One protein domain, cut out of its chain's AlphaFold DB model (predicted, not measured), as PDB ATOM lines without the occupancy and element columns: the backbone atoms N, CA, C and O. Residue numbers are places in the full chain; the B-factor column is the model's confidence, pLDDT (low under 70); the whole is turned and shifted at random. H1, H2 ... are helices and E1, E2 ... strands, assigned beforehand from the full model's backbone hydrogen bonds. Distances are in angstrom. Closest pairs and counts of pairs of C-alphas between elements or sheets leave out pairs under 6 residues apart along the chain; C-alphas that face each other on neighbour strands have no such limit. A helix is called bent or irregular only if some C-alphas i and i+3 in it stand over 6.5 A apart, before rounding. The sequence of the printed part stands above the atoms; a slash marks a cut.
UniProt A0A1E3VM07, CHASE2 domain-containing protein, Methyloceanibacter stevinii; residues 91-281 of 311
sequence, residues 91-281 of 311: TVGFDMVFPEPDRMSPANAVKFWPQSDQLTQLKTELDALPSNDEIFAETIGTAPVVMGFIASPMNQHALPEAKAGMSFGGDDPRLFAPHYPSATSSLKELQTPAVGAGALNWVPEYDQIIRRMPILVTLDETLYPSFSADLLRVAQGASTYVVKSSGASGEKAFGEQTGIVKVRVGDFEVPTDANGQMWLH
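This is residues 91 to 281 of the 311 residues of the protein "CHASE2 domain-containing protein" of Methyloceanibacter stevinii (UniProt A0A1E3VM07). Two small four-stranded sheets, with helix H5 packed on both, make a body from which an arm reaches out: the helical hairpin H1 and H2, beyond H3, with residues 113 to 118 sticking out. Hairpin E7 and E8 packs on E5, and the loop 246 to 259 lies at the end opposite the arm. The 191 printed residues run E1 H1 H2 H3 E2 E3 E4 H4 E5 E6 E7 E8 H5 E9 E10 E11 E12, five named helices and twelve named strands, mixed in class, with 92 residues, under half, in named elements. One sheet is branched and mixed, the other is mixed in the order E3 E9 E10 E11, and E6 with E12 and E7 with E8 make antiparallel pairs. The whole is loose, with a radius of gyration of the C-alphas of 20.5 A and spans of 77 by 36 by 30 A.

E1, residues 92 to 94, is parallel to E2, residues 145 to 152, with N 94 and O 146 3.1 A apart. Between them come H1, residues 106 to 112, H2, residues 117 to 126, and H3, residues 132 to 140, a strand-helix-strand unit, two parallel neighbours with helices between. H1 and H2 touch at the C-alphas of Pro 106 and Leu 126, 5.6 A, at a shallow tilt of 29 degrees, opposite ways. H4, residues 188 to 191, touches H3 at C-alphas 190 and 137, 4.8 A. E4, residues 182 to 184, is antiparallel to E2, N 150 to O 184 3.0 A; E5, residues 196 to 199, is parallel to E2 on the other side, N 147 to O 196 3.0 A. E6, residues 212 to 214, and E12, residues 277 to 279, are antiparallel, N 213 to O 278 2.9 A. E7, residues 216 to 219, and E8, residues 222 to 225, form a hairpin, N 217 to O 224 2.9 A. H5, residues 227 to 235, is on the branched sheet, 7.1 A high. E9, residues 240 to 245, is parallel to E3, residues 165 to 169, N 167 to O 241 2.9 A. E9, E10, residues 260 to 265, and E11, residues 268 to 271, form a meander, each antiparallel to the one before, N 242 to O 264 3.1 A and N 263 to O 270 2.9 A. H5 is also on this sheet, 8.5 A high, over E10. Every O i to N i+4 pair is within hydrogen-bond range in H3 and H5, 4 of 6 in H2 and 0 of 3 in H1, where 2 of 4 O i to N i+3 pairs are; H4 is too short for such a pair.

E1 begins at C-alpha 92 (-20.204, -39.342, -43.601). H2 measures 14.5 A, H3 and H5 12.1 A each, E2 22.6 A, E9 16.3 A and E10 14.3 A. H2 is irregular, only just: C-alphas 121 and 124 are 6.6 A apart. E12 ends at C-alpha 279 (-42.946, -36.069, -35.959).

The C-alphas of Asp 117 and Phe 254, the two farthest apart, are 77.3 A apart. The printed part has no cut. The links E1 to H1, E2 to E3, E3 to E4, E5 to E6 and E9 to E10 are long. The pLDDT is under 70 at residues 155 to 157 and 252 to 256.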
ATOM      1  N   THR A  91     -21.685 -43.577 -45.540       96.50
ATOM      2  CA  THR A  91     -21.705 -42.129 -45.764       96.50
ATOM      3  C   THR A  91     -21.202 -41.406 -44.521       96.50
ATOM      4  O   THR A  91     -21.353 -41.909 -43.407       96.50
ATOM      5  N   VAL A  92     -20.621 -40.219 -44.701       97.62
ATOM      6  CA  VAL A  92     -20.204 -39.342 -43.601       97.62
ATOM      7  C   VAL A  92     -20.866 -37.983 -43.765       97.62
ATOM      8  O   VAL A  92     -20.774 -37.348 -44.815       97.62
ATOM      9  N   GLY A  93     -21.539 -37.524 -42.716       97.94
ATOM     10  CA  GLY A  93     -22.154 -36.205 -42.671       97.94
ATOM     11  C   GLY A  93     -21.393 -35.267 -41.758       97.94
ATOM     12  O   GLY A  93     -21.134 -35.612 -40.609       97.94
ATOM     13  N   PHE A  94     -21.128 -34.050 -42.224       98.00
ATOM     14  CA  PHE A  94     -20.670 -32.973 -41.351       98.00
ATOM     15  C   PHE A  94     -21.871 -32.146 -40.877       98.00
ATOM     16  O   PHE A  94     -22.393 -31.324 -41.631       98.00
ATOM     17  N   ASP A  95     -22.292 -32.354 -39.622       95.94
ATOM     18  CA  ASP A  95     -23.320 -31.555 -38.922       95.94
ATOM     19  C   ASP A  95     -22.751 -30.198 -38.466       95.94
ATOM     20  O   ASP A  95     -22.723 -29.828 -37.294       95.94
ATOM     21  N   MET A  96     -22.148 -29.491 -39.416       94.81
ATOM     22  CA  MET A  96     -21.524 -28.189 -39.243       94.81
ATOM     23  C   MET A  96     -21.300 -27.551 -40.612       94.81
ATOM     24  O   MET A  96     -21.312 -28.222 -41.644       94.81
ATOM     25  N   VAL A  97     -21.077 -26.240 -40.615       95.06
ATOM     26  CA  VAL A  97     -20.855 -25.464 -41.837       95.06
ATOM     27  C   VAL A  97     -19.444 -24.891 -41.817       95.06
ATOM     28  O   VAL A  97     -18.961 -24.443 -40.776       95.06
ATOM     29  N   PHE A  98     -18.795 -24.863 -42.979       95.88
ATOM     30  CA  PHE A  98     -17.447 -24.325 -43.164       95.88
ATOM     31  C   PHE A  98     -17.473 -23.084 -44.068       95.88
ATOM     32  O   PHE A  98     -17.022 -23.163 -45.207       95.88
ATOM     33  N   PRO A  99     -18.058 -21.958 -43.621       94.25
ATOM     34  CA  PRO A  99     -18.305 -20.799 -44.481       94.25
ATOM     35  C   PRO A  99     -17.057 -19.946 -44.752       94.25
ATOM     36  O   PRO A  99     -17.086 -19.071 -45.613       94.25
ATOM     37  N   GLU A 100     -15.976 -20.169 -44.005       94.88
ATOM     38  CA  GLU A 100     -14.756 -19.365 -44.040       94.88
ATOM     39  C   GLU A 100     -13.523 -20.255 -44.259       94.88
ATOM     40  O   GLU A 100     -13.523 -21.399 -43.783       94.88
ATOM     41  N   PRO A 101     -12.470 -19.737 -44.928       96.06
ATOM     42  CA  PRO A 101     -11.201 -20.443 -45.090       96.06
ATOM     43  C   PRO A 101     -10.584 -20.849 -43.756       96.06
ATOM     44  O   PRO A 101     -10.630 -20.093 -42.779       96.06
ATOM     45  N   ASP A 102      -9.941 -22.012 -43.730       97.12
ATOM     46  CA  ASP A 102      -9.232 -22.500 -42.561       97.12
ATOM     47  C   ASP A 102      -8.122 -21.516 -42.166       97.12
ATOM     48  O   ASP A 102      -7.179 -21.225 -42.915       97.12
ATOM     49  N   ARG A 103      -8.244 -20.998 -40.943       95.31
ATOM     50  CA  ARG A 103      -7.302 -20.055 -40.335       95.31
ATOM     51  C   ARG A 103      -5.925 -20.671 -40.108       95.31
ATOM     52  O   ARG A 103      -4.959 -19.921 -40.004       95.31
ATOM     53  N   MET A 104      -5.847 -21.997 -40.031       95.00
ATOM     54  CA  MET A 104      -4.625 -22.769 -39.826       95.00
ATOM     55  C   MET A 104      -3.978 -23.221 -41.141       95.00
ATOM     56  O   MET A 104      -2.916 -23.839 -41.098       95.00
ATOM     57  N   SER A 105      -4.564 -22.900 -42.302       96.00
ATOM     58  CA  SER A 105      -3.895 -23.073 -43.600       96.00
ATOM     59  C   SER A 105      -2.603 -22.246 -43.646       96.00
ATOM     60  O   SER A 105      -2.617 -21.121 -43.136       96.00
ATOM     61  N   PRO A 106      -1.514 -22.718 -44.288       94.12
ATOM     62  CA  PRO A 106      -0.209 -22.044 -44.268       94.12
ATOM     63  C   PRO A 106      -0.271 -20.537 -44.577       94.12
ATOM     64  O   PRO A 106       0.149 -19.716 -43.759       94.12
ATOM     65  N   ALA A 107      -0.906 -20.155 -45.688       91.38
ATOM     66  CA  ALA A 107      -1.058 -18.755 -46.102       91.38
ATOM     67  C   ALA A 107      -1.971 -17.909 -45.179       91.38
ATOM     68  O   ALA A 107      -1.902 -16.675 -45.173       91.38
ATOM     69  N   ASN A 108      -2.843 -18.543 -44.385       93.50
ATOM     70  CA  ASN A 108      -3.752 -17.863 -43.458       93.50
ATOM     71  C   ASN A 108      -3.165 -17.739 -42.049       93.50
ATOM     72  O   ASN A 108      -3.293 -16.676 -41.441       93.50
ATOM     73  N   ALA A 109      -2.480 -18.773 -41.559       92.81
ATOM     74  CA  ALA A 109      -1.909 -18.820 -40.215       92.81
ATOM     75  C   ALA A 109      -0.860 -17.719 -40.001       92.81
ATOM     76  O   ALA A 109      -0.859 -17.038 -38.974       92.81
ATOM     77  N   VAL A 110      -0.036 -17.473 -41.023       91.81
ATOM     78  CA  VAL A 110       1.019 -16.445 -41.045       91.81
ATOM     79  C   VAL A 110       0.496 -15.039 -40.743       91.81
ATOM     80  O   VAL A 110       1.212 -14.219 -40.166       91.81
ATOM     81  N   LYS A 111      -0.769 -14.749 -41.078       90.69
ATOM     82  CA  LYS A 111      -1.402 -13.441 -40.830       90.69
ATOM     83  C   LYS A 111      -1.543 -13.133 -39.336       90.69
ATOM     84  O   LYS A 111      -1.679 -11.970 -38.970       90.69
ATOM     85  N   PHE A 112      -1.513 -14.157 -38.483       91.00
ATOM     86  CA  PHE A 112      -1.640 -14.027 -37.031       91.00
ATOM     87  C   PHE A 112      -0.290 -14.031 -36.298       91.00
ATOM     88  O   PHE A 112      -0.261 -13.842 -35.083       91.00
ATOM     89  N   TRP A 113       0.827 -14.248 -36.998       91.50
ATOM     90  CA  TRP A 113       2.158 -14.269 -36.388       91.50
ATOM     91  C   TRP A 113       2.771 -12.860 -36.294       91.50
ATOM     92  O   TRP A 113       2.430 -11.979 -37.093       91.50
ATOM     93  N   PRO A 114       3.689 -12.614 -35.336       92.81
ATOM     94  CA  PRO A 114       4.432 -11.359 -35.268       92.81
ATOM     95  C   PRO A 114       5.199 -11.103 -36.569       92.81
ATOM     96  O   PRO A 114       5.975 -11.944 -37.019       92.81
ATOM     97  N   GLN A 115       4.976  -9.939 -37.175       90.00
ATOM     98  CA  GLN A 115       5.570  -9.600 -38.467       90.00
ATOM     99  C   GLN A 115       7.073  -9.321 -38.320       90.00
ATOM    100  O   GLN A 115       7.483  -8.557 -37.446       90.00
ATOM    101  N   SER A 116       7.890  -9.933 -39.181       91.44
ATOM    102  CA  SER A 116       9.348  -9.764 -39.213       91.44
ATOM    103  C   SER A 116       9.912  -9.933 -40.630       91.44
ATOM    104  O   SER A 116       9.270 -10.514 -41.512       91.44
ATOM    105  N   ASP A 117      11.146  -9.472 -40.854       90.38
ATOM    106  CA  ASP A 117      11.849  -9.665 -42.132       90.38
ATOM    107  C   ASP A 117      12.039 -11.155 -42.465       90.38
ATOM    108  O   ASP A 117      11.958 -11.554 -43.625       90.38
ATOM    109  N   GLN A 118      12.222 -11.998 -41.444       89.31
ATOM    110  CA  GLN A 118      12.334 -13.455 -41.593       89.31
ATOM    111  C   GLN A 118      11.018 -14.070 -42.081       89.31
ATOM    112  O   GLN A 118      11.020 -14.921 -42.966       89.31
ATOM    113  N   LEU A 119       9.882 -13.604 -41.552       88.81
ATOM    114  CA  LEU A 119       8.566 -14.067 -41.989       88.81
ATOM    115  C   LEU A 119       8.286 -13.688 -43.447       88.81
ATOM    116  O   LEU A 119       7.675 -14.451 -44.190       88.81
ATOM    117  N   THR A 120       8.779 -12.524 -43.871       86.81
ATOM    118  CA  THR A 120       8.643 -12.053 -45.253       86.81
ATOM    119  C   THR A 120       9.395 -12.960 -46.230       86.81
ATOM    120  O   THR A 120       8.893 -13.217 -47.321       86.81
ATOM    121  N   GLN A 121      10.552 -13.497 -45.826       87.88
ATOM    122  CA  GLN A 121      11.310 -14.474 -46.618       87.88
ATOM    123  C   GLN A 121      10.576 -15.820 -46.720       87.88
ATOM    124  O   GLN A 121      10.529 -16.407 -47.796       87.88
ATOM    125  N   LEU A 122       9.946 -16.268 -45.630       88.38
ATOM    126  CA  LEU A 122       9.185 -17.524 -45.592       88.38
ATOM    127  C   LEU A 122       7.850 -17.457 -46.340       88.38
ATOM    128  O   LEU A 122       7.307 -18.492 -46.715       88.38
ATOM    129  N   LYS A 123       7.305 -16.259 -46.576       86.38
ATOM    130  CA  LYS A 123       5.988 -16.098 -47.201       86.38
ATOM    131  C   LYS A 123       5.896 -16.792 -48.562       86.38
ATOM    132  O   LYS A 123       4.905 -17.460 -48.822       86.38
ATOM    133  N   THR A 124       6.929 -16.686 -49.398       86.00
ATOM    134  CA  THR A 124       6.941 -17.334 -50.720       86.00
ATOM    135  C   THR A 124       6.910 -18.860 -50.624       86.00
ATOM    136  O   THR A 124       6.261 -19.500 -51.442       86.00
ATOM    137  N   GLU A 125       7.577 -19.444 -49.627       90.12
ATOM    138  CA  GLU A 125       7.556 -20.893 -49.397       90.12
ATOM    139  C   GLU A 125       6.205 -21.349 -48.831       90.12
ATOM    140  O   GLU A 125       5.677 -22.376 -49.246       90.12
ATOM    141  N   LEU A 126       5.613 -20.565 -47.924       89.88
ATOM    142  CA  LEU A 126       4.322 -20.870 -47.301       89.88
ATOM    143  C   LEU A 126       3.146 -20.713 -48.270       89.88
ATOM    144  O   LEU A 126       2.213 -21.508 -48.211       89.88
ATOM    145  N   ASP A 127       3.208 -19.739 -49.179       88.06
ATOM    146  CA  ASP A 127       2.221 -19.555 -50.249       88.06
ATOM    147  C   ASP A 127       2.280 -20.693 -51.293       88.06
ATOM    148  O   ASP A 127       1.330 -20.877 -52.049       88.06
ATOM    149  N   ALA A 128       3.379 -21.460 -51.343       91.81
ATOM    150  CA  ALA A 128       3.523 -22.626 -52.217       91.81
ATOM    151  C   ALA A 128       2.995 -23.933 -51.594       91.81
ATOM    152  O   ALA A 128       2.897 -24.940 -52.295       91.81
ATOM    153  N   LEU A 129       2.682 -23.941 -50.294       94.69
ATOM    154  CA  LEU A 129       2.078 -25.096 -49.632       94.69
ATOM    155  C   LEU A 129       0.571 -25.152 -49.920       94.69
ATOM    156  O   LEU A 129      -0.074 -24.101 -49.975       94.69
ATOM    157  N   PRO A 130      -0.012 -26.359 -50.054       95.38
ATOM    158  CA  PRO A 130      -1.448 -26.502 -50.248       95.38
ATOM    159  C   PRO A 130      -2.217 -25.934 -49.054       95.38
ATOM    160  O   PRO A 130      -1.752 -25.961 -47.908       95.38
ATOM    161  N   SER A 131      -3.417 -25.426 -49.322       97.25
ATOM    162  CA  SER A 131      -4.310 -25.006 -48.241       97.25
ATOM    163  C   SER A 131      -4.917 -26.225 -47.542       97.25
ATOM    164  O   SER A 131      -5.101 -27.283 -48.144       97.25
ATOM    165  N   ASN A 132      -5.268 -26.094 -46.263       98.00
ATOM    166  CA  ASN A 132      -5.934 -27.185 -45.557       98.00
ATOM    167  C   ASN A 132      -7.333 -27.451 -46.146       98.00
ATOM    168  O   ASN A 132      -7.791 -28.591 -46.120       98.00
ATOM    169  N   ASP A 133      -8.005 -26.419 -46.675       98.06
ATOM    170  CA  ASP A 133      -9.296 -26.560 -47.357       98.06
ATOM    171  C   ASP A 133      -9.159 -27.345 -48.671       98.06
ATOM    172  O   ASP A 133     -10.006 -28.185 -48.955       98.06
ATOM    173  N   GLU A 134      -8.068 -27.158 -49.423       97.94
ATOM    174  CA  GLU A 134      -7.746 -27.941 -50.627       97.94
ATOM    175  C   GLU A 134      -7.519 -29.419 -50.292       97.94
ATOM    176  O   GLU A 134      -8.165 -30.285 -50.878       97.94
ATOM    177  N   ILE A 135      -6.698 -29.716 -49.276       98.19
ATOM    178  CA  ILE A 135      -6.474 -31.095 -48.799       98.19
ATOM    179  C   ILE A 135      -7.801 -31.751 -48.384       98.19
ATOM    180  O   ILE A 135      -8.067 -32.922 -48.674       98.19
ATOM    181  N   PHE A 136      -8.663 -30.995 -47.704       98.62
ATOM    182  CA  PHE A 136      -9.950 -31.512 -47.263       98.62
ATOM    183  C   PHE A 136     -10.944 -31.673 -48.410       98.62
ATOM    184  O   PHE A 136     -11.646 -32.677 -48.440       98.62
ATOM    185  N   ALA A 137     -10.964 -30.764 -49.386       98.44
ATOM    186  CA  ALA A 137     -11.749 -30.899 -50.611       98.44
ATOM    187  C   ALA A 137     -11.365 -32.168 -51.386       98.44
ATOM    188  O   ALA A 137     -12.242 -32.937 -51.789       98.44
ATOM    189  N   GLU A 138     -10.063 -32.423 -51.546       98.31
ATOM    190  CA  GLU A 138      -9.555 -33.652 -52.159       98.31
ATOM    191  C   GLU A 138     -10.034 -34.885 -51.390       98.31
ATOM    192  O   GLU A 138     -10.558 -35.825 -51.986       98.31
ATOM    193  N   THR A 139      -9.934 -34.855 -50.058       98.38
ATOM    194  CA  THR A 139     -10.358 -35.967 -49.199       98.38
ATOM    195  C   THR A 139     -11.868 -36.206 -49.273       98.38
ATOM    196  O   THR A 139     -12.292 -37.357 -49.403       98.38
ATOM    197  N   ILE A 140     -12.683 -35.146 -49.267       98.50
ATOM    198  CA  ILE A 140     -14.139 -35.209 -49.477       98.50
ATOM    199  C   ILE A 140     -14.453 -35.937 -50.786       98.50
ATOM    200  O   ILE A 140     -15.330 -36.796 -50.806       98.50
ATOM    201  N   GLY A 141     -13.698 -35.670 -51.855       97.81
ATOM    202  CA  GLY A 141     -13.875 -36.321 -53.156       97.81
ATOM    203  C   GLY A 141     -13.603 -37.832 -53.167       97.81
ATOM    204  O   GLY A 141     -13.923 -38.500 -54.149       97.81
ATOM    205  N   THR A 142     -13.039 -38.390 -52.092       97.62
ATOM    206  CA  THR A 142     -12.742 -39.828 -51.965       97.62
ATOM    207  C   THR A 142     -13.775 -40.613 -51.157       97.62
ATOM    208  O   THR A 142     -13.631 -41.828 -51.018       97.62
ATOM    209  N   ALA A 143     -14.800 -39.951 -50.609       96.19
ATOM    210  CA  ALA A 143     -15.798 -40.579 -49.750       96.19
ATOM    211  C   ALA A 143     -17.218 -40.036 -50.020       96.19
ATOM    212  O   ALA A 143     -17.388 -38.896 -50.452       96.19
ATOM    213  N   PRO A 144     -18.273 -40.822 -49.744       97.00
ATOM    214  CA  PRO A 144     -19.658 -40.365 -49.826       97.00
ATOM    215  C   PRO A 144     -19.995 -39.369 -48.703       97.00
ATOM    216  O   PRO A 144     -20.545 -39.736 -47.662       97.00
ATOM    217  N   VAL A 145     -19.662 -38.094 -48.919       98.31
ATOM    218  CA  VAL A 145     -19.844 -37.016 -47.935       98.31
ATOM    219  C   VAL A 145     -21.110 -36.198 -48.191       98.31
ATOM    220  O   VAL A 145     -21.379 -35.785 -49.324       98.31
ATOM    221  N   VAL A 146     -21.839 -35.899 -47.114       98.38
ATOM    222  CA  VAL A 146     -22.946 -34.933 -47.083       98.38
ATOM    223  C   VAL A 146     -22.536 -33.704 -46.275       98.38
ATOM    224  O   VAL A 146     -22.161 -33.807 -45.106       98.38
ATOM    225  N   MET A 147     -22.642 -32.528 -46.891       97.75
ATOM    226  CA  MET A 147     -22.331 -31.257 -46.238       97.75
ATOM    227  C   MET A 147     -23.587 -30.620 -45.650       97.75
ATOM    228  O   MET A 147     -24.604 -30.472 -46.333       97.75
ATOM    229  N   GLY A 148     -23.505 -30.204 -44.389       96.88
ATOM    230  CA  GLY A 148     -24.537 -29.396 -43.759       96.88
ATOM    231  C   GLY A 148     -24.565 -27.964 -44.301       96.88
ATOM    232  O   GLY A 148     -23.530 -27.361 -44.604       96.88
ATOM    233  N   PHE A 149     -25.761 -27.393 -44.386       95.88
ATOM    234  CA  PHE A 149     -25.966 -25.954 -44.543       95.88
ATOM    235  C   PHE A 149     -27.122 -25.488 -43.655       95.88
ATOM    236  O   PHE A 149     -27.979 -26.277 -43.258       95.88
ATOM    237  N   ILE A 150     -27.164 -24.192 -43.346       94.94
ATOM    238  CA  ILE A 150     -28.213 -23.604 -42.504       94.94
ATOM    239  C   ILE A 150     -29.004 -22.606 -43.342       94.94
ATOM    240  O   ILE A 150     -28.488 -21.554 -43.701       94.94
ATOM    241  N   ALA A 151     -30.263 -22.911 -43.647       93.31
ATOM    242  CA  ALA A 151     -31.172 -21.956 -44.269       93.31
ATOM    243  C   ALA A 151     -31.533 -20.839 -43.271       93.31
ATOM    244  O   ALA A 151     -31.731 -21.089 -42.081       93.31
ATOM    245  N   SER A 152     -31.597 -19.594 -43.732       88.94
ATOM    246  CA  SER A 152     -31.696 -18.403 -42.892       88.94
ATOM    247  C   SER A 152     -32.678 -17.385 -43.475       88.94
ATOM    248  O   SER A 152     -32.705 -17.173 -44.690       88.94
ATOM    249  N   PRO A 153     -33.473 -16.700 -42.628       84.44
ATOM    250  CA  PRO A 153     -34.305 -15.577 -43.058       84.44
ATOM    251  C   PRO A 153     -33.483 -14.325 -43.398       84.44
ATOM    252  O   PRO A 153     -34.009 -13.388 -43.995       84.44
ATOM    253  N   MET A 154     -32.215 -14.273 -42.989       80.50
ATOM    254  CA  MET A 154     -31.333 -13.141 -43.249       80.50
ATOM    255  C   MET A 154     -30.540 -13.384 -44.526       80.50
ATOM    256  O   MET A 154     -29.983 -14.465 -44.690       80.50
ATOM    257  N   ASN A 155     -30.420 -12.361 -45.376       65.94
ATOM    258  CA  ASN A 155     -29.549 -12.399 -46.551       65.94
ATOM    259  C   ASN A 155     -28.096 -12.653 -46.119       65.94
ATOM    260  O   ASN A 155     -27.425 -11.752 -45.614       65.94
ATOM    261  N   GLN A 156     -27.634 -13.885 -46.303       67.75
ATOM    262  CA  GLN A 156     -26.283 -14.348 -46.023       67.75
ATOM    263  C   GLN A 156     -25.661 -15.028 -47.254       67.75
ATOM    264  O   GLN A 156     -26.261 -15.128 -48.326       67.75
ATOM    265  N   HIS A 157     -24.386 -15.378 -47.104       67.56
ATOM    266  CA  HIS A 157     -23.491 -15.817 -48.163       67.56
ATOM    267  C   HIS A 157     -23.809 -17.216 -48.697       67.56
ATOM    268  O   HIS A 157     -23.991 -18.148 -47.925       67.56
ATOM    269  N   ALA A 158     -23.693 -17.328 -50.025       73.69
ATOM    270  CA  ALA A 158     -23.607 -18.539 -50.844       73.69
ATOM    271  C   ALA A 158     -24.744 -19.561 -50.660       73.69
ATOM    272  O   ALA A 158     -24.877 -20.229 -49.635       73.69
ATOM    273  N   LEU A 159     -25.522 -19.751 -51.726       83.69
ATOM    274  CA  LEU A 159     -26.468 -20.859 -51.814       83.69
ATOM    275  C   LEU A 159     -25.699 -22.190 -51.901       83.69
ATOM    276  O   LEU A 159     -24.675 -22.243 -52.589       83.69
ATOM    277  N   PRO A 160     -26.171 -23.251 -51.221       91.44
ATOM    278  CA  PRO A 160     -25.612 -24.579 -51.377       91.44
ATOM    279  C   PRO A 160     -25.798 -25.082 -52.815       91.44
ATOM    280  O   PRO A 160     -26.759 -24.724 -53.496       91.44
ATOM    281  N   GLU A 161     -24.895 -25.936 -53.283       91.56
ATOM    282  CA  GLU A 161     -25.077 -26.638 -54.553       91.56
ATOM    283  C   GLU A 161     -26.122 -27.751 -54.395       91.56
ATOM    284  O   GLU A 161     -25.973 -28.646 -53.564       91.56
ATOM    285  N   ALA A 162     -27.170 -27.738 -55.221       92.38
ATOM    286  CA  ALA A 162     -28.129 -28.838 -55.269       92.38
ATOM    287  C   ALA A 162     -27.450 -30.115 -55.797       92.38
ATOM    288  O   ALA A 162     -27.007 -30.163 -56.946       92.38
ATOM    289  N   LYS A 163     -27.373 -31.156 -54.957       95.06
ATOM    290  CA  LYS A 163     -26.682 -32.419 -55.280       95.06
ATOM    291  C   LYS A 163     -27.587 -33.539 -55.794       95.06
ATOM    292  O   LYS A 163     -27.100 -34.490 -56.397       95.06
ATOM    293  N   ALA A 164     -28.895 -33.440 -55.573       93.25
ATOM    294  CA  ALA A 164     -29.858 -34.458 -55.976       93.25
ATOM    295  C   ALA A 164     -31.167 -33.830 -56.459       93.25
ATOM    296  O   ALA A 164     -31.603 -32.791 -55.963       93.25
ATOM    297  N   GLY A 165     -31.798 -34.484 -57.435       92.81
ATOM    298  CA  GLY A 165     -33.090 -34.067 -57.969       92.81
ATOM    299  C   GLY A 165     -34.255 -34.526 -57.094       92.81
ATOM    300  O   GLY A 165     -34.200 -35.570 -56.438       92.81
ATOM    301  N   MET A 166     -35.350 -33.770 -57.138       94.44
ATOM    302  CA  MET A 166     -36.619 -34.159 -56.531       94.44
ATOM    303  C   MET A 166     -37.686 -34.299 -57.605       94.44
ATOM    304  O   MET A 166     -37.868 -33.416 -58.440       94.44
ATOM    305  N   SER A 167     -38.408 -35.412 -57.562       94.25
ATOM    306  CA  SER A 167     -39.654 -35.583 -58.300       94.25
ATOM    307  C   SER A 167     -40.819 -35.380 -57.342       94.25
ATOM    308  O   SER A 167     -40.732 -35.758 -56.172       94.25
ATOM    309  N   PHE A 168     -41.913 -34.790 -57.817       93.31
ATOM    310  CA  PHE A 168     -43.119 -34.663 -57.012       93.31
ATOM    311  C   PHE A 168     -44.375 -35.019 -57.799       93.31
ATOM    312  O   PHE A 168     -44.431 -34.874 -59.020       93.31
ATOM    313  N   GLY A 169     -45.376 -35.525 -57.085       92.06
ATOM    314  CA  GLY A 169     -46.720 -35.756 -57.601       92.06
ATOM    315  C   GLY A 169     -47.747 -34.977 -56.788       92.06
ATOM    316  O   GLY A 169     -47.625 -34.899 -55.566       92.06
ATOM    317  N   GLY A 170     -48.773 -34.461 -57.466       91.31
ATOM    318  CA  GLY A 170     -49.777 -33.580 -56.868       91.31
ATOM    319  C   GLY A 170     -49.389 -32.105 -56.964       91.31
ATOM    320  O   GLY A 170     -48.695 -31.705 -57.899       91.31
ATOM    321  N   ASP A 171     -49.861 -31.318 -56.003       91.44
ATOM    322  CA  ASP A 171     -49.533 -29.905 -55.842       91.44
ATOM    323  C   ASP A 171     -48.032 -29.689 -55.620       91.44
ATOM    324  O   ASP A 171     -47.321 -30.551 -55.093       91.44
ATOM    325  N   ASP A 172     -47.555 -28.505 -55.998       93.38
ATOM    326  CA  ASP A 172     -46.155 -28.128 -55.849       93.38
ATOM    327  C   ASP A 172     -45.747 -28.101 -54.360       93.38
ATOM    328  O   ASP A 172     -46.264 -27.276 -53.600       93.38
ATOM    329  N   PRO A 173     -44.815 -28.967 -53.917       93.88
ATOM    330  CA  PRO A 173     -44.403 -29.030 -52.517       93.88
ATOM    331  C   PRO A 173     -43.744 -27.739 -52.008       93.88
ATOM    332  O   PRO A 173     -43.740 -27.497 -50.799       93.88
ATOM    333  N   ARG A 174     -43.246 -26.872 -52.902       94.62
ATOM    334  CA  ARG A 174     -42.674 -25.562 -52.541       94.62
ATOM    335  C   ARG A 174     -43.689 -24.621 -51.904       94.62
ATOM    336  O   ARG A 174     -43.290 -23.716 -51.181       94.62
ATOM    337  N   LEU A 175     -44.983 -24.844 -52.141       92.56
ATOM    338  CA  LEU A 175     -46.064 -24.064 -51.536       92.56
ATOM    339  C   LEU A 175     -46.229 -24.340 -50.035       92.56
ATOM    340  O   LEU A 175     -46.862 -23.543 -49.345       92.56
ATOM    341  N   PHE A 176     -45.682 -25.453 -49.536       93.62
ATOM    342  CA  PHE A 176     -45.922 -25.914 -48.167       93.62
ATOM    343  C   PHE A 176     -44.646 -26.108 -47.343       93.62
ATOM    344  O   PHE A 176     -44.674 -25.917 -46.127       93.62
ATOM    345  N   ALA A 177     -43.535 -26.501 -47.973       94.12
ATOM    346  CA  ALA A 177     -42.267 -26.673 -47.272       94.12
ATOM    347  C   ALA A 177     -41.770 -25.330 -46.689       94.12
ATOM    348  O   ALA A 177     -41.932 -24.291 -47.338       94.12
ATOM    349  N   PRO A 178     -41.132 -25.321 -45.497       93.81
ATOM    350  CA  PRO A 178     -40.604 -24.106 -44.889       93.81
ATOM    351  C   PRO A 178     -39.676 -23.366 -45.846       93.81
ATOM    352  O   PRO A 178     -38.702 -23.940 -46.334       93.81
ATOM    353  N   HIS A 179     -39.994 -22.101 -46.106       93.44
ATOM    354  CA  HIS A 179     -39.280 -21.278 -47.071       93.44
ATOM    355  C   HIS A 179     -38.292 -20.332 -46.390       93.44
ATOM    356  O   HIS A 179     -38.628 -19.645 -45.422       93.44
ATOM    357  N   TYR A 180     -37.088 -20.267 -46.952       92.69
ATOM    358  CA  TYR A 180     -36.021 -19.372 -46.541       92.69
ATOM    359  C   TYR A 180     -35.453 -18.641 -47.769       92.69
ATOM    360  O   TYR A 180     -35.223 -19.271 -48.801       92.69
ATOM    361  N   PRO A 181     -35.185 -17.329 -47.673       89.88
ATOM    362  CA  PRO A 181     -34.632 -16.540 -48.773       89.88
ATOM    363  C   PRO A 181     -33.126 -16.753 -48.984       89.88
ATOM    364  O   PRO A 181     -32.585 -16.376 -50.018       89.88
ATOM    365  N   SER A 182     -32.413 -17.282 -47.989       90.94
ATOM    366  CA  SER A 182     -30.956 -17.384 -48.017       90.94
ATOM    367  C   SER A 182     -30.464 -18.522 -47.123       90.94
ATOM    368  O   SER A 182     -31.247 -19.163 -46.423       90.94
ATOM    369  N   ALA A 183     -29.170 -18.818 -47.179       93.44
ATOM    370  CA  ALA A 183     -28.529 -19.844 -46.378       93.44
ATOM    371  C   ALA A 183     -27.090 -19.442 -46.051       93.44
ATOM    372  O   ALA A 183     -26.522 -18.556 -46.682       93.44
ATOM    373  N   THR A 184     -26.519 -20.126 -45.070       93.31
ATOM    374  CA  THR A 184     -25.086 -20.179 -44.805       93.31
ATOM    375  C   THR A 184     -24.613 -21.563 -45.230       93.31
ATOM    376  O   THR A 184     -25.032 -22.567 -44.645       93.31
ATOM    377  N   SER A 185     -23.773 -21.626 -46.260       94.19
ATOM    378  CA  SER A 185     -23.200 -22.874 -46.773       94.19
ATOM    379  C   SER A 185     -21.677 -22.901 -46.625       94.19
ATOM    380  O   SER A 185     -21.047 -21.894 -46.298       94.19
ATOM    381  N   SER A 186     -21.091 -24.085 -46.809       95.19
ATOM    382  CA  SER A 186     -19.636 -24.264 -46.775       95.19
ATOM    383  C   SER A 186     -18.960 -23.612 -47.988       95.19
ATOM    384  O   SER A 186     -19.626 -23.286 -48.967       95.19
ATOM    385  N   LEU A 187     -17.639 -23.434 -47.978       95.50
ATOM    386  CA  LEU A 187     -16.910 -22.941 -49.152       95.50
ATOM    387  C   LEU A 187     -17.212 -23.787 -50.393       95.50
ATOM    388  O   LEU A 187     -17.327 -25.011 -50.311       95.50
ATOM    389  N   LYS A 188     -17.317 -23.136 -51.557       95.38
ATOM    390  CA  LYS A 188     -17.652 -23.813 -52.819       95.38
ATOM    391  C   LYS A 188     -16.698 -24.972 -53.126       95.38
ATOM    392  O   LYS A 188     -17.152 -26.025 -53.554       95.38
ATOM    393  N   GLU A 189     -15.410 -24.802 -52.844       96.06
ATOM    394  CA  GLU A 189     -14.387 -25.839 -53.032       96.06
ATOM    395  C   GLU A 189     -14.630 -27.105 -52.198       96.06
ATOM    396  O   GLU A 189     -14.309 -28.192 -52.659       96.06
ATOM    397  N   LEU A 190     -15.263 -26.989 -51.025       97.00
ATOM    398  CA  LEU A 190     -15.656 -28.129 -50.191       97.00
ATOM    399  C   LEU A 190     -16.997 -28.719 -50.635       97.00
ATOM    400  O   LEU A 190     -17.236 -29.917 -50.506       97.00
ATOM    401  N   GLN A 191     -17.890 -27.881 -51.165       96.38
ATOM    402  CA  GLN A 191     -19.189 -28.324 -51.659       96.38
ATOM    403  C   GLN A 191     -19.069 -29.124 -52.949       96.38
ATOM    404  O   GLN A 191     -19.702 -30.168 -53.067       96.38
ATOM    405  N   THR A 192     -18.298 -28.647 -53.928       96.62
ATOM    406  CA  THR A 192     -18.186 -29.266 -55.256       96.62
ATOM    407  C   THR A 192     -17.871 -30.772 -55.206       96.62
ATOM    408  O   THR A 192     -18.630 -31.516 -55.832       96.62
ATOM    409  N   PRO A 193     -16.864 -31.258 -54.449       97.69
ATOM    410  CA  PRO A 193     -16.565 -32.689 -54.346       97.69
ATOM    411  C   PRO A 193     -17.555 -33.486 -53.478       97.69
ATOM    412  O   PRO A 193     -17.562 -34.712 -53.554       97.69
ATOM    413  N   ALA A 194     -18.400 -32.835 -52.667       97.94
ATOM    414  CA  ALA A 194     -19.379 -33.526 -51.832       97.94
ATOM    415  C   ALA A 194     -20.522 -34.142 -52.662       97.94
ATOM    416  O   ALA A 194     -21.011 -33.554 -53.632       97.94
ATOM    417  N   VAL A 195     -20.999 -35.312 -52.226       97.44
ATOM    418  CA  VAL A 195     -22.082 -36.078 -52.873       97.44
ATOM    419  C   VAL A 195     -23.468 -35.598 -52.429       97.44
ATOM    420  O   VAL A 195     -24.464 -35.817 -53.125       97.44
ATOM    421  N   GLY A 196     -23.549 -34.949 -51.267       97.12
ATOM    422  CA  GLY A 196     -24.788 -34.427 -50.703       97.12
ATOM    423  C   GLY A 196     -24.650 -33.032 -50.097       97.12
ATOM    424  O   GLY A 196     -23.561 -32.596 -49.719       97.12
ATOM    425  N   ALA A 197     -25.783 -32.346 -50.003       96.75
ATOM    426  CA  ALA A 197     -25.964 -31.072 -49.329       96.75
ATOM    427  C   ALA A 197     -27.341 -31.067 -48.648       96.75
ATOM    428  O   ALA A 197     -28.374 -31.103 -49.324       96.75
ATOM    429  N   GLY A 198     -27.361 -31.003 -47.315       96.81
ATOM    430  CA  GLY A 198     -28.589 -31.130 -46.532       96.81
ATOM    431  C   GLY A 198     -28.764 -30.046 -45.470       96.81
ATOM    432  O   GLY A 198     -27.805 -29.596 -44.844       96.81
ATOM    433  N   ALA A 199     -30.013 -29.628 -45.267       96.75
ATOM    434  CA  ALA A 199     -30.359 -28.556 -44.344       96.75
ATOM    435  C   ALA A 199     -30.305 -29.019 -42.878       96.75
ATOM    436  O   ALA A 199     -30.930 -30.018 -42.513       96.75
ATOM    437  N   LEU A 200     -29.630 -28.241 -42.029       95.81
ATOM    438  CA  LEU A 200     -29.527 -28.432 -40.571       95.81
ATOM    439  C   LEU A 200     -30.658 -27.738 -39.791       95.81
ATOM    440  O   LEU A 200     -30.621 -27.602 -38.567       95.81
ATOM    441  N   ASN A 201     -31.671 -27.248 -40.503       93.31
ATOM    442  CA  ASN A 201     -32.749 -26.459 -39.933       93.31
ATOM    443  C   ASN A 201     -33.678 -27.294 -39.051       93.31
ATOM    444  O   ASN A 201     -34.216 -28.319 -39.461       93.31
ATOM    445  N   TRP A 202     -33.969 -26.756 -37.874       86.88
ATOM    446  CA  TRP A 202     -35.078 -27.172 -37.031       86.88
ATOM    447  C   TRP A 202     -35.991 -25.968 -36.791       86.88
ATOM    448  O   TRP A 202     -35.546 -24.818 -36.774       86.88
ATOM    449  N   VAL A 203     -37.289 -26.227 -36.649       82.12
ATOM    450  CA  VAL A 203     -38.298 -25.188 -36.421       82.12
ATOM    451  C   VAL A 203     -38.923 -25.451 -35.052       82.12
ATOM    452  O   VAL A 203     -39.679 -26.417 -34.926       82.12
ATOM    453  N   PRO A 204     -38.602 -24.655 -34.014       79.25
ATOM    454  CA  PRO A 204     -39.242 -24.815 -32.716       79.25
ATOM    455  C   PRO A 204     -40.742 -24.555 -32.811       79.25
ATOM    456  O   PRO A 204     -41.189 -23.670 -33.546       79.25
ATOM    457  N   GLU A 205     -41.520 -25.262 -31.994       84.38
ATOM    458  CA  GLU A 205     -42.891 -24.839 -31.715       84.38
ATOM    459  C   GLU A 205     -42.898 -23.587 -30.804       84.38
ATOM    460  O   GLU A 205     -41.865 -23.120 -30.318       84.38
ATOM    461  N   TYR A 206     -44.079 -23.014 -30.556       81.94
ATOM    462  CA  TYR A 206     -44.259 -21.784 -29.761       81.94
ATOM    463  C   TYR A 206     -43.669 -21.857 -28.336       81.94
ATOM    464  O   TYR A 206     -43.454 -20.821 -27.707       81.94
ATOM    465  N   ASP A 207     -43.448 -23.063 -27.812       85.94
ATOM    466  CA  ASP A 207     -42.875 -23.349 -26.496       85.94
ATOM    467  C   ASP A 207     -41.385 -23.726 -26.544       85.94
ATOM    468  O   ASP A 207     -40.839 -24.152 -25.529       85.94
ATOM    469  N   GLN A 208     -40.722 -23.543 -27.692       87.31
ATOM    470  CA  GLN A 208     -39.305 -23.864 -27.923       87.31
ATOM    471  C   GLN A 208     -38.960 -25.356 -27.795       87.31
ATOM    472  O   GLN A 208     -37.786 -25.721 -27.776       87.31
ATOM    473  N   ILE A 209     -39.962 -26.235 -27.741       89.44
ATOM    474  CA  ILE A 209     -39.750 -27.681 -27.730       89.44
ATOM    475  C   ILE A 209     -39.738 -28.187 -29.173       89.44
ATOM    476  O   ILE A 209     -40.624 -27.884 -29.977       89.44
ATOM    477  N   ILE A 210     -38.727 -28.989 -29.500       91.25
ATOM    478  CA  ILE A 210     -38.592 -29.626 -30.808       91.25
ATOM    479  C   ILE A 210     -39.404 -30.920 -30.794       91.25
ATOM    480  O   ILE A 210     -39.050 -31.882 -30.115       91.25
ATOM    481  N   ARG A 211     -40.505 -30.945 -31.547       91.38
ATOM    482  CA  ARG A 211     -41.345 -32.146 -31.731       91.38
ATOM    483  C   ARG A 211     -41.359 -32.649 -33.166       91.38
ATOM    484  O   ARG A 211     -41.739 -33.794 -33.410       91.38
ATOM    485  N   ARG A 212     -40.971 -31.794 -34.111       92.00
ATOM    486  CA  ARG A 212     -40.978 -32.082 -35.541       92.00
ATOM    487  C   ARG A 212     -39.712 -31.572 -36.195       92.00
ATOM    488  O   ARG A 212     -39.149 -30.573 -35.754       92.00
ATOM    489  N   MET A 213     -39.317 -32.240 -37.269       93.56
ATOM    490  CA  MET A 213     -38.203 -31.829 -38.117       93.56
ATOM    491  C   MET A 213     -38.676 -31.704 -39.560       93.56
ATOM    492  O   MET A 213     -39.368 -32.608 -40.034       93.56
ATOM    493  N   PRO A 214     -38.335 -30.616 -40.272       95.25
ATOM    494  CA  PRO A 214     -38.595 -30.544 -41.702       95.25
ATOM    495  C   PRO A 214     -37.812 -31.647 -42.416       95.25
ATOM    496  O   PRO A 214     -36.625 -31.820 -42.160       95.25
ATOM    497  N   ILE A 215     -38.469 -32.394 -43.305       96.06
ATOM    498  CA  ILE A 215     -37.777 -33.338 -44.200       96.06
ATOM    499  C   ILE A 215     -37.257 -32.613 -45.439       96.06
ATOM    500  O   ILE A 215     -36.233 -33.003 -45.999       96.06
ATOM    501  N   LEU A 216     -37.955 -31.549 -45.833       95.31
ATOM    502  CA  LEU A 216     -37.649 -30.686 -46.960       95.31
ATOM    503  C   LEU A 216     -37.675 -29.234 -46.497       95.31
ATOM    504  O   LEU A 216     -38.506 -28.858 -45.667       95.31
ATOM    505  N   VAL A 217     -36.808 -28.416 -47.077       95.44
ATOM    506  CA  VAL A 217     -36.871 -26.960 -46.970       95.44
ATOM    507  C   VAL A 217     -36.826 -26.360 -48.364       95.44
ATOM    508  O   VAL A 217     -36.175 -26.893 -49.263       95.44
ATOM    509  N   THR A 218     -37.513 -25.243 -48.546       94.25
ATOM    510  CA  THR A 218     -37.404 -24.443 -49.758       94.25
ATOM    511  C   THR A 218     -36.395 -23.339 -49.491       94.25
ATOM    512  O   THR A 218     -36.572 -22.538 -48.574       94.25
ATOM    513  N   LEU A 219     -35.335 -23.297 -50.284       92.31
ATOM    514  CA  LEU A 219     -34.363 -22.220 -50.278       92.31
ATOM    515  C   LEU A 219     -34.465 -21.490 -51.613       92.31
ATOM    516  O   LEU A 219     -34.207 -22.086 -52.663       92.31
ATOM    517  N   ASP A 220     -34.865 -20.221 -51.560       86.31
ATOM    518  CA  ASP A 220     -35.275 -19.464 -52.745       86.31
ATOM    519  C   ASP A 220     -36.366 -20.236 -53.527       86.31
ATOM    520  O   ASP A 220     -37.410 -20.549 -52.953       86.31
ATOM    521  N   GLU A 221     -36.156 -20.618 -54.790       88.06
ATOM    522  CA  GLU A 221     -37.129 -21.423 -55.556       88.06
ATOM    523  C   GLU A 221     -36.814 -22.932 -55.604       88.06
ATOM    524  O   GLU A 221     -37.497 -23.699 -56.299       88.06
ATOM    525  N   THR A 222     -35.786 -23.373 -54.872       92.19
ATOM    526  CA  THR A 222     -35.248 -24.740 -54.938       92.19
ATOM    527  C   THR A 222     -35.539 -25.523 -53.659       92.19
ATOM    528  O   THR A 222     -35.360 -25.025 -52.550       92.19
ATOM    529  N   LEU A 223     -35.974 -26.776 -53.806       94.31
ATOM    530  CA  LEU A 223     -36.152 -27.689 -52.678       94.31
ATOM    531  C   LEU A 223     -34.837 -28.363 -52.322       94.31
ATOM    532  O   LEU A 223     -34.148 -28.897 -53.190       94.31
ATOM    533  N   TYR A 224     -34.558 -28.413 -51.028       96.06
ATOM    534  CA  TYR A 224     -33.435 -29.137 -50.465       96.06
ATOM    535  C   TYR A 224     -33.909 -30.145 -49.422       96.06
ATOM    536  O   TYR A 224     -34.881 -29.887 -48.701       96.06
ATOM    537  N   PRO A 225     -33.235 -31.299 -49.325       97.12
ATOM    538  CA  PRO A 225     -33.497 -32.256 -48.267       97.12
ATOM    539  C   PRO A 225     -32.970 -31.726 -46.931       97.12
ATOM    540  O   PRO A 225     -32.035 -30.926 -46.866       97.12
ATOM    541  N   SER A 226     -33.542 -32.222 -45.842       96.94
ATOM    542  CA  SER A 226     -32.884 -32.174 -44.539       96.94
ATOM    543  C   SER A 226     -31.596 -32.992 -44.552       96.94
ATOM    544  O   SER A 226     -31.437 -33.931 -45.333       96.94
ATOM    545  N   PHE A 227     -30.674 -32.653 -43.659       97.44
ATOM    546  CA  PHE A 227     -29.392 -33.336 -43.532       97.44
ATOM    547  C   PHE A 227     -29.523 -34.841 -43.288       97.44
ATOM    548  O   PHE A 227     -28.848 -35.631 -43.943       97.44
ATOM    549  N   SER A 228     -30.459 -35.256 -42.433       95.38
ATOM    550  CA  SER A 228     -30.735 -36.675 -42.202       95.38
ATOM    551  C   SER A 228     -31.338 -37.371 -43.427       95.38
ATOM    552  O   SER A 228     -30.990 -38.518 -43.700       95.38
ATOM    553  N   ALA A 229     -32.204 -36.694 -44.190       96.50
ATOM    554  CA  ALA A 229     -32.759 -37.249 -45.421       96.50
ATOM    555  C   ALA A 229     -31.684 -37.430 -46.506       96.50
ATOM    556  O   ALA A 229     -31.697 -38.442 -47.203       96.50
ATOM    557  N   ASP A 230     -30.730 -36.504 -46.627       97.56
ATOM    558  CA  ASP A 230     -29.652 -36.626 -47.616       97.56
ATOM    559  C   ASP A 230     -28.588 -37.639 -47.218       97.56
ATOM    560  O   ASP A 230     -28.142 -38.401 -48.073       97.56
ATOM    561  N   LEU A 231     -28.276 -37.756 -45.925       96.81
ATOM    562  CA  LEU A 231     -27.473 -38.869 -45.418       96.81
ATOM    563  C   LEU A 231     -28.116 -40.213 -45.736       96.81
ATOM    564  O   LEU A 231     -27.471 -41.085 -46.309       96.81
ATOM    565  N   LEU A 232     -29.405 -40.365 -45.432       95.62
ATOM    566  CA  LEU A 232     -30.135 -41.594 -45.722       95.62
ATOM    567  C   LEU A 232     -30.171 -41.893 -47.230       95.62
ATOM    568  O   LEU A 232     -30.037 -43.048 -47.631       95.62
ATOM    569  N   ARG A 233     -30.325 -40.873 -48.082       97.06
ATOM    570  CA  ARG A 233     -30.266 -41.035 -49.542       97.06
ATOM    571  C   ARG A 233     -28.891 -41.532 -49.990       97.06
ATOM    572  O   ARG A 233     -28.822 -42.509 -50.736       97.06
ATOM    573  N   VAL A 234     -27.822 -40.847 -49.581       96.94
ATOM    574  CA  VAL A 234     -26.448 -41.163 -49.998       96.94
ATOM    575  C   VAL A 234     -26.042 -42.546 -49.508       96.94
ATOM    576  O   VAL A 234     -25.509 -43.321 -50.296       96.94
ATOM    577  N   ALA A 235     -26.369 -42.888 -48.261       95.00
ATOM    578  CA  ALA A 235     -26.065 -44.193 -47.687       95.00
ATOM    579  C   ALA A 235     -26.704 -45.361 -48.459       95.00
ATOM    580  O   ALA A 235     -26.097 -46.416 -48.600       95.00
ATOM    581  N   GLN A 236     -27.911 -45.159 -48.998       94.44
ATOM    582  CA  GLN A 236     -28.613 -46.145 -49.829       94.44
ATOM    583  C   GLN A 236     -28.167 -46.130 -51.304       94.44
ATOM    584  O   GLN A 236     -28.693 -46.888 -52.116       94.44
ATOM    585  N   GLY A 237     -27.269 -45.223 -51.707       94.69
ATOM    586  CA  GLY A 237     -26.921 -45.024 -53.118       94.69
ATOM    587  C   GLY A 237     -28.083 -44.496 -53.973       94.69
ATOM    588  O   GLY A 237     -28.076 -44.640 -55.197       94.69
ATOM    589  N   ALA A 238     -29.096 -43.882 -53.355       95.62
ATOM    590  CA  ALA A 238     -30.250 -43.348 -54.064       95.62
ATOM    591  C   ALA A 238     -29.910 -42.026 -54.785       95.62
ATOM    592  O   ALA A 238     -29.151 -41.182 -54.301       95.62
ATOM    593  N   SER A 239     -30.508 -41.812 -55.958       93.31
ATOM    594  CA  SER A 239     -30.218 -40.650 -56.814       93.31
ATOM    595  C   SER A 239     -31.201 -39.488 -56.653       93.31
ATOM    596  O   SER A 239     -30.890 -38.361 -57.038       93.31
ATOM    597  N   THR A 240     -32.400 -39.748 -56.127       94.62
ATOM    598  CA  THR A 240     -33.506 -38.781 -56.119       94.62
ATOM    599  C   THR A 240     -34.419 -38.950 -54.911       94.62
ATOM    600  O   THR A 240     -34.393 -39.971 -54.221       94.62
ATOM    601  N   TYR A 241     -35.261 -37.939 -54.704       96.69
ATOM    602  CA  TYR A 241     -36.378 -37.950 -53.765       96.69
ATOM    603  C   TYR A 241     -37.712 -38.012 -54.507       96.69
ATOM    604  O   TYR A 241     -37.845 -37.467 -55.610       96.69
ATOM    605  N   VAL A 242     -38.724 -38.615 -53.879       96.62
ATOM    606  CA  VAL A 242     -40.104 -38.567 -54.382       96.62
ATOM    607  C   VAL A 242     -41.005 -37.925 -53.339       96.62
ATOM    608  O   VAL A 242     -41.222 -38.484 -52.266       96.62
ATOM    609  N   VAL A 243     -41.560 -36.765 -53.663       96.50
ATOM    610  CA  VAL A 243     -42.481 -36.027 -52.796       96.50
ATOM    611  C   VAL A 243     -43.910 -36.271 -53.263       96.50
ATOM    612  O   VAL A 243     -44.221 -36.157 -54.449       96.50
ATOM    613  N   LYS A 244     -44.809 -36.619 -52.345       94.06
ATOM    614  CA  LYS A 244     -46.241 -36.672 -52.642       94.06
ATOM    615  C   LYS A 244     -46.957 -35.592 -51.856       94.06
ATOM    616  O   LYS A 244     -46.914 -35.596 -50.625       94.06
ATOM    617  N   SER A 245     -47.642 -34.725 -52.583       93.00
ATOM    618  CA  SER A 245     -48.485 -33.669 -52.035       93.00
ATOM    619  C   SER A 245     -49.963 -33.987 -52.249       93.00
ATOM    620  O   SER A 245     -50.334 -34.973 -52.897       93.00
ATOM    621  N   SER A 246     -50.830 -33.127 -51.727       87.62
ATOM    622  CA  SER A 246     -52.247 -33.095 -52.062       87.62
ATOM    623  C   SER A 246     -52.478 -33.134 -53.576       87.62
ATOM    624  O   SER A 246     -51.685 -32.626 -54.361       87.62
ATOM    625  N   GLY A 247     -53.521 -33.838 -54.017       80.25
ATOM    626  CA  GLY A 247     -53.814 -34.026 -55.442       80.25
ATOM    627  C   GLY A 247     -52.968 -35.101 -56.136       80.25
ATOM    628  O   GLY A 247     -53.224 -35.412 -57.300       80.25
ATOM    629  N   ALA A 248     -51.999 -35.718 -55.450       79.06
ATOM    630  CA  ALA A 248     -51.280 -36.874 -55.979       79.06
ATOM    631  C   ALA A 248     -52.197 -38.099 -56.142       79.06
ATOM    632  O   ALA A 248     -53.178 -38.285 -55.421       79.06
ATOM    633  N   SER A 249     -51.833 -38.998 -57.062       72.75
ATOM    634  CA  SER A 249     -52.543 -40.271 -57.237       72.75
ATOM    635  C   SER A 249     -52.561 -41.080 -55.936       72.75
ATOM    636  O   SER A 249     -51.508 -41.419 -55.391       72.75
ATOM    637  N   GLY A 250     -53.767 -41.412 -55.472       70.06
ATOM    638  CA  GLY A 250     -54.005 -42.126 -54.216       70.06
ATOM    639  C   GLY A 250     -54.291 -41.225 -53.010       70.06
ATOM    640  O   GLY A 250     -54.746 -41.742 -51.994       70.06
ATOM    641  N   GLU A 251     -54.116 -39.904 -53.129       76.31
ATOM    642  CA  GLU A 251     -54.375 -38.949 -52.050       76.31
ATOM    643  C   GLU A 251     -55.739 -38.267 -52.223       76.31
ATOM    644  O   GLU A 251     -56.092 -37.757 -53.291       76.31
ATOM    645  N   LYS A 252     -56.547 -38.254 -51.158       67.19
ATOM    646  CA  LYS A 252     -57.871 -37.615 -51.167       67.19
ATOM    647  C   LYS A 252     -57.742 -36.152 -50.769       67.19
ATOM    648  O   LYS A 252     -57.887 -35.814 -49.601       67.19
ATOM    649  N   ALA A 253     -57.507 -35.296 -51.754       59.84
ATOM    650  CA  ALA A 253     -57.426 -33.853 -51.541       59.84
ATOM    651  C   ALA A 253     -58.756 -33.111 -51.764       59.84
ATOM    652  O   ALA A 253     -58.859 -31.949 -51.407       59.84
ATOM    653  N   PHE A 254     -59.774 -33.746 -52.366       66.06
ATOM    654  CA  PHE A 254     -61.062 -33.111 -52.720       66.06
ATOM    655  C   PHE A 254     -60.937 -31.757 -53.464       66.06
ATOM    656  O   PHE A 254     -61.872 -30.963 -53.454       66.06
ATOM    657  N   GLY A 255     -59.809 -31.510 -54.144       59.84
ATOM    658  CA  GLY A 255     -59.511 -30.247 -54.830       59.84
ATOM    659  C   GLY A 255     -58.810 -29.182 -53.974       59.84
ATOM    660  O   GLY A 255     -58.578 -28.089 -54.477       59.84
ATOM    661  N   GLU A 256     -58.460 -29.479 -52.720       64.75
ATOM    662  CA  GLU A 256     -57.746 -28.568 -51.821       64.75
ATOM    663  C   GLU A 256     -56.238 -28.840 -51.756       64.75
ATOM    664  O   GLU A 256     -55.782 -29.985 -51.721       64.75
ATOM    665  N   GLN A 257     -55.473 -27.756 -51.640       74.25
ATOM    666  CA  GLN A 257     -54.029 -27.767 -51.424       74.25
ATOM    667  C   GLN A 257     -53.721 -28.040 -49.944       74.25
ATOM    668  O   GLN A 257     -53.428 -27.133 -49.171       74.25
ATOM    669  N   THR A 258     -53.877 -29.299 -49.533       80.06
ATOM    670  CA  THR A 258     -53.777 -29.725 -48.123       80.06
ATOM    671  C   THR A 258     -52.349 -29.974 -47.641       80.06
ATOM    672  O   THR A 258     -52.151 -30.130 -46.437       80.06
ATOM    673  N   GLY A 259     -51.361 -29.964 -48.539       90.00
ATOM    674  CA  GLY A 259     -49.945 -29.967 -48.182       90.00
ATOM    675  C   GLY A 259     -49.164 -31.185 -48.652       90.00
ATOM    676  O   GLY A 259     -49.642 -32.001 -49.441       90.00
ATOM    677  N   ILE A 260     -47.937 -31.309 -48.153       93.62
ATOM    678  CA  ILE A 260     -47.104 -32.498 -48.342       93.62
ATOM    679  C   ILE A 260     -47.676 -33.626 -47.478       93.62
ATOM    680  O   ILE A 260     -48.029 -33.425 -46.321       93.62
ATOM    681  N   VAL A 261     -47.781 -34.824 -48.042       92.75
ATOM    682  CA  VAL A 261     -48.298 -36.006 -47.335       92.75
ATOM    683  C   VAL A 261     -47.156 -36.904 -46.875       92.75
ATOM    684  O   VAL A 261     -47.197 -37.489 -45.792       92.75
ATOM    685  N   LYS A 262     -46.153 -37.073 -47.738       94.62
ATOM    686  CA  LYS A 262     -45.018 -37.960 -47.495       94.62
ATOM    687  C   LYS A 262     -43.858 -37.668 -48.431       94.62
ATOM    688  O   LYS A 262     -44.045 -37.176 -49.548       94.62
ATOM    689  N   VAL A 263     -42.673 -38.072 -47.997       96.81
ATOM    690  CA  VAL A 263     -41.434 -37.990 -48.769       96.81
ATOM    691  C   VAL A 263     -40.780 -39.363 -48.782       96.81
ATOM    692  O   VAL A 263     -40.578 -39.968 -47.733       96.81
ATOM    693  N   ARG A 264     -40.450 -39.869 -49.968       97.00
ATOM    694  CA  ARG A 264     -39.675 -41.097 -50.131       97.00
ATOM    695  C   ARG A 264     -38.197 -40.774 -50.316       97.00
ATOM    696  O   ARG A 264     -37.849 -39.971 -51.185       97.00
ATOM    697  N   VAL A 265     -37.363 -41.441 -49.524       96.50
ATOM    698  CA  VAL A 265     -35.903 -41.333 -49.501       96.50
ATOM    699  C   VAL A 265     -35.322 -42.740 -49.663       96.50
ATOM    700  O   VAL A 265     -35.267 -43.505 -48.700       96.50
ATOM    701  N   GLY A 266     -34.921 -43.098 -50.885       93.50
ATOM    702  CA  GLY A 266     -34.559 -44.484 -51.203       93.50
ATOM    703  C   GLY A 266     -35.730 -45.431 -50.927       93.50
ATOM    704  O   GLY A 266     -36.831 -45.217 -51.446       93.50
ATOM    705  N   ASP A 267     -35.509 -46.417 -50.065       93.56
ATOM    706  CA  ASP A 267     -36.489 -47.444 -49.703       93.56
ATOM    707  C   ASP A 267     -37.451 -47.009 -48.584       93.56
ATOM    708  O   ASP A 267     -38.463 -47.666 -48.327       93.56
ATOM    709  N   PHE A 268     -37.197 -45.862 -47.948       94.12
ATOM    710  CA  PHE A 268     -38.013 -45.356 -46.846       94.12
ATOM    711  C   PHE A 268     -39.077 -44.373 -47.331       94.12
ATOM    712  O   PHE A 268     -38.778 -43.378 -47.990       94.12
ATOM    713  N   GLU A 269     -40.334 -44.608 -46.950       95.00
ATOM    714  CA  GLU A 269     -41.438 -43.660 -47.125       95.00
ATOM    715  C   GLU A 269     -41.739 -42.982 -45.784       95.00
ATOM    716  O   GLU A 269     -42.271 -43.601 -44.864       95.00
ATOM    717  N   VAL A 270     -41.383 -41.702 -45.672       94.56
ATOM    718  CA  VAL A 270     -41.524 -40.911 -44.448       94.56
ATOM    719  C   VAL A 270     -42.845 -40.139 -44.489       94.56
ATOM    720  O   VAL A 270     -43.004 -39.263 -45.346       94.56
ATOM    721  N   PRO A 271     -43.808 -40.426 -43.594       94.25
ATOM    722  CA  PRO A 271     -45.029 -39.637 -43.490       94.25
ATOM    723  C   PRO A 271     -44.720 -38.251 -42.916       94.25
ATOM    724  O   PRO A 271     -43.963 -38.122 -41.951       94.25
ATOM    725  N   THR A 272     -45.339 -37.218 -43.484       94.44
ATOM    726  CA  THR A 272     -45.171 -35.833 -43.035       94.44
ATOM    727  C   THR A 272     -46.502 -35.212 -42.638       94.44
ATOM    728  O   THR A 272     -47.578 -35.711 -42.968       94.44
ATOM    729  N   ASP A 273     -46.438 -34.098 -41.917       91.31
ATOM    730  CA  ASP A 273     -47.544 -33.151 -41.885       91.31
ATOM    731  C   ASP A 273     -47.608 -32.321 -43.178       91.31
ATOM    732  O   ASP A 273     -46.737 -32.428 -44.046       91.31
ATOM    733  N   ALA A 274     -48.636 -31.472 -43.276       91.62
ATOM    734  CA  ALA A 274     -48.895 -30.616 -44.431       91.62
ATOM    735  C   ALA A 274     -47.699 -29.737 -44.836       91.62
ATOM    736  O   ALA A 274     -47.548 -29.438 -46.016       91.62
ATOM    737  N   ASN A 275     -46.834 -29.363 -43.889       91.94
ATOM    738  CA  ASN A 275     -45.661 -28.525 -44.135       91.94
ATOM    739  C   ASN A 275     -44.407 -29.361 -44.447       91.94
ATOM    740  O   ASN A 275     -43.296 -28.840 -44.437       91.94
ATOM    741  N   GLY A 276     -44.538 -30.670 -44.676       92.81
ATOM    742  CA  GLY A 276     -43.398 -31.542 -44.957       92.81
ATOM    743  C   GLY A 276     -42.528 -31.833 -43.732       92.81
ATOM    744  O   GLY A 276     -41.348 -32.157 -43.885       92.81
ATOM    745  N   GLN A 277     -43.075 -31.711 -42.516       94.38
ATOM    746  CA  GLN A 277     -42.356 -32.016 -41.280       94.38
ATOM    747  C   GLN A 277     -42.713 -33.410 -40.752       94.38
ATOM    748  O   GLN A 277     -43.866 -33.834 -40.786       94.38
ATOM    749  N   MET A 278     -41.722 -34.122 -40.222       93.75
ATOM    750  CA  MET A 278     -41.885 -35.424 -39.578       93.75
ATOM    751  C   MET A 278     -41.958 -35.257 -38.061       93.75
ATOM    752  O   MET A 278     -41.146 -34.544 -37.474       93.75
ATOM    753  N   TRP A 279     -42.892 -35.959 -37.418       91.06
ATOM    754  CA  TRP A 279     -42.946 -36.069 -35.959       91.06
ATOM    755  C   TRP A 279     -41.810 -36.936 -35.426       91.06
ATOM    756  O   TRP A 279     -41.588 -38.046 -35.905       91.06
ATOM    757  N   LEU A 280     -41.120 -36.446 -34.400       92.12
ATOM    758  CA  LEU A 280     -40.022 -37.167 -33.771       92.12
ATOM    759  C   LEU A 280     -40.532 -38.120 -32.687       92.12
ATOM    760  O   LEU A 280     -41.350 -37.751 -31.844       92.12
ATOM    761  N   HIS A 281     -39.997 -39.340 -32.676       92.06
ATOM    762  CA  HIS A 281     -40.132 -40.279 -31.563       92.06
ATOM    763  C   HIS A 281     -38.759 -40.478 -30.937       92.06
ATOM    764  O   HIS A 281     -37.873 -41.087 -31.533       92.06
TER     765      HIS A 281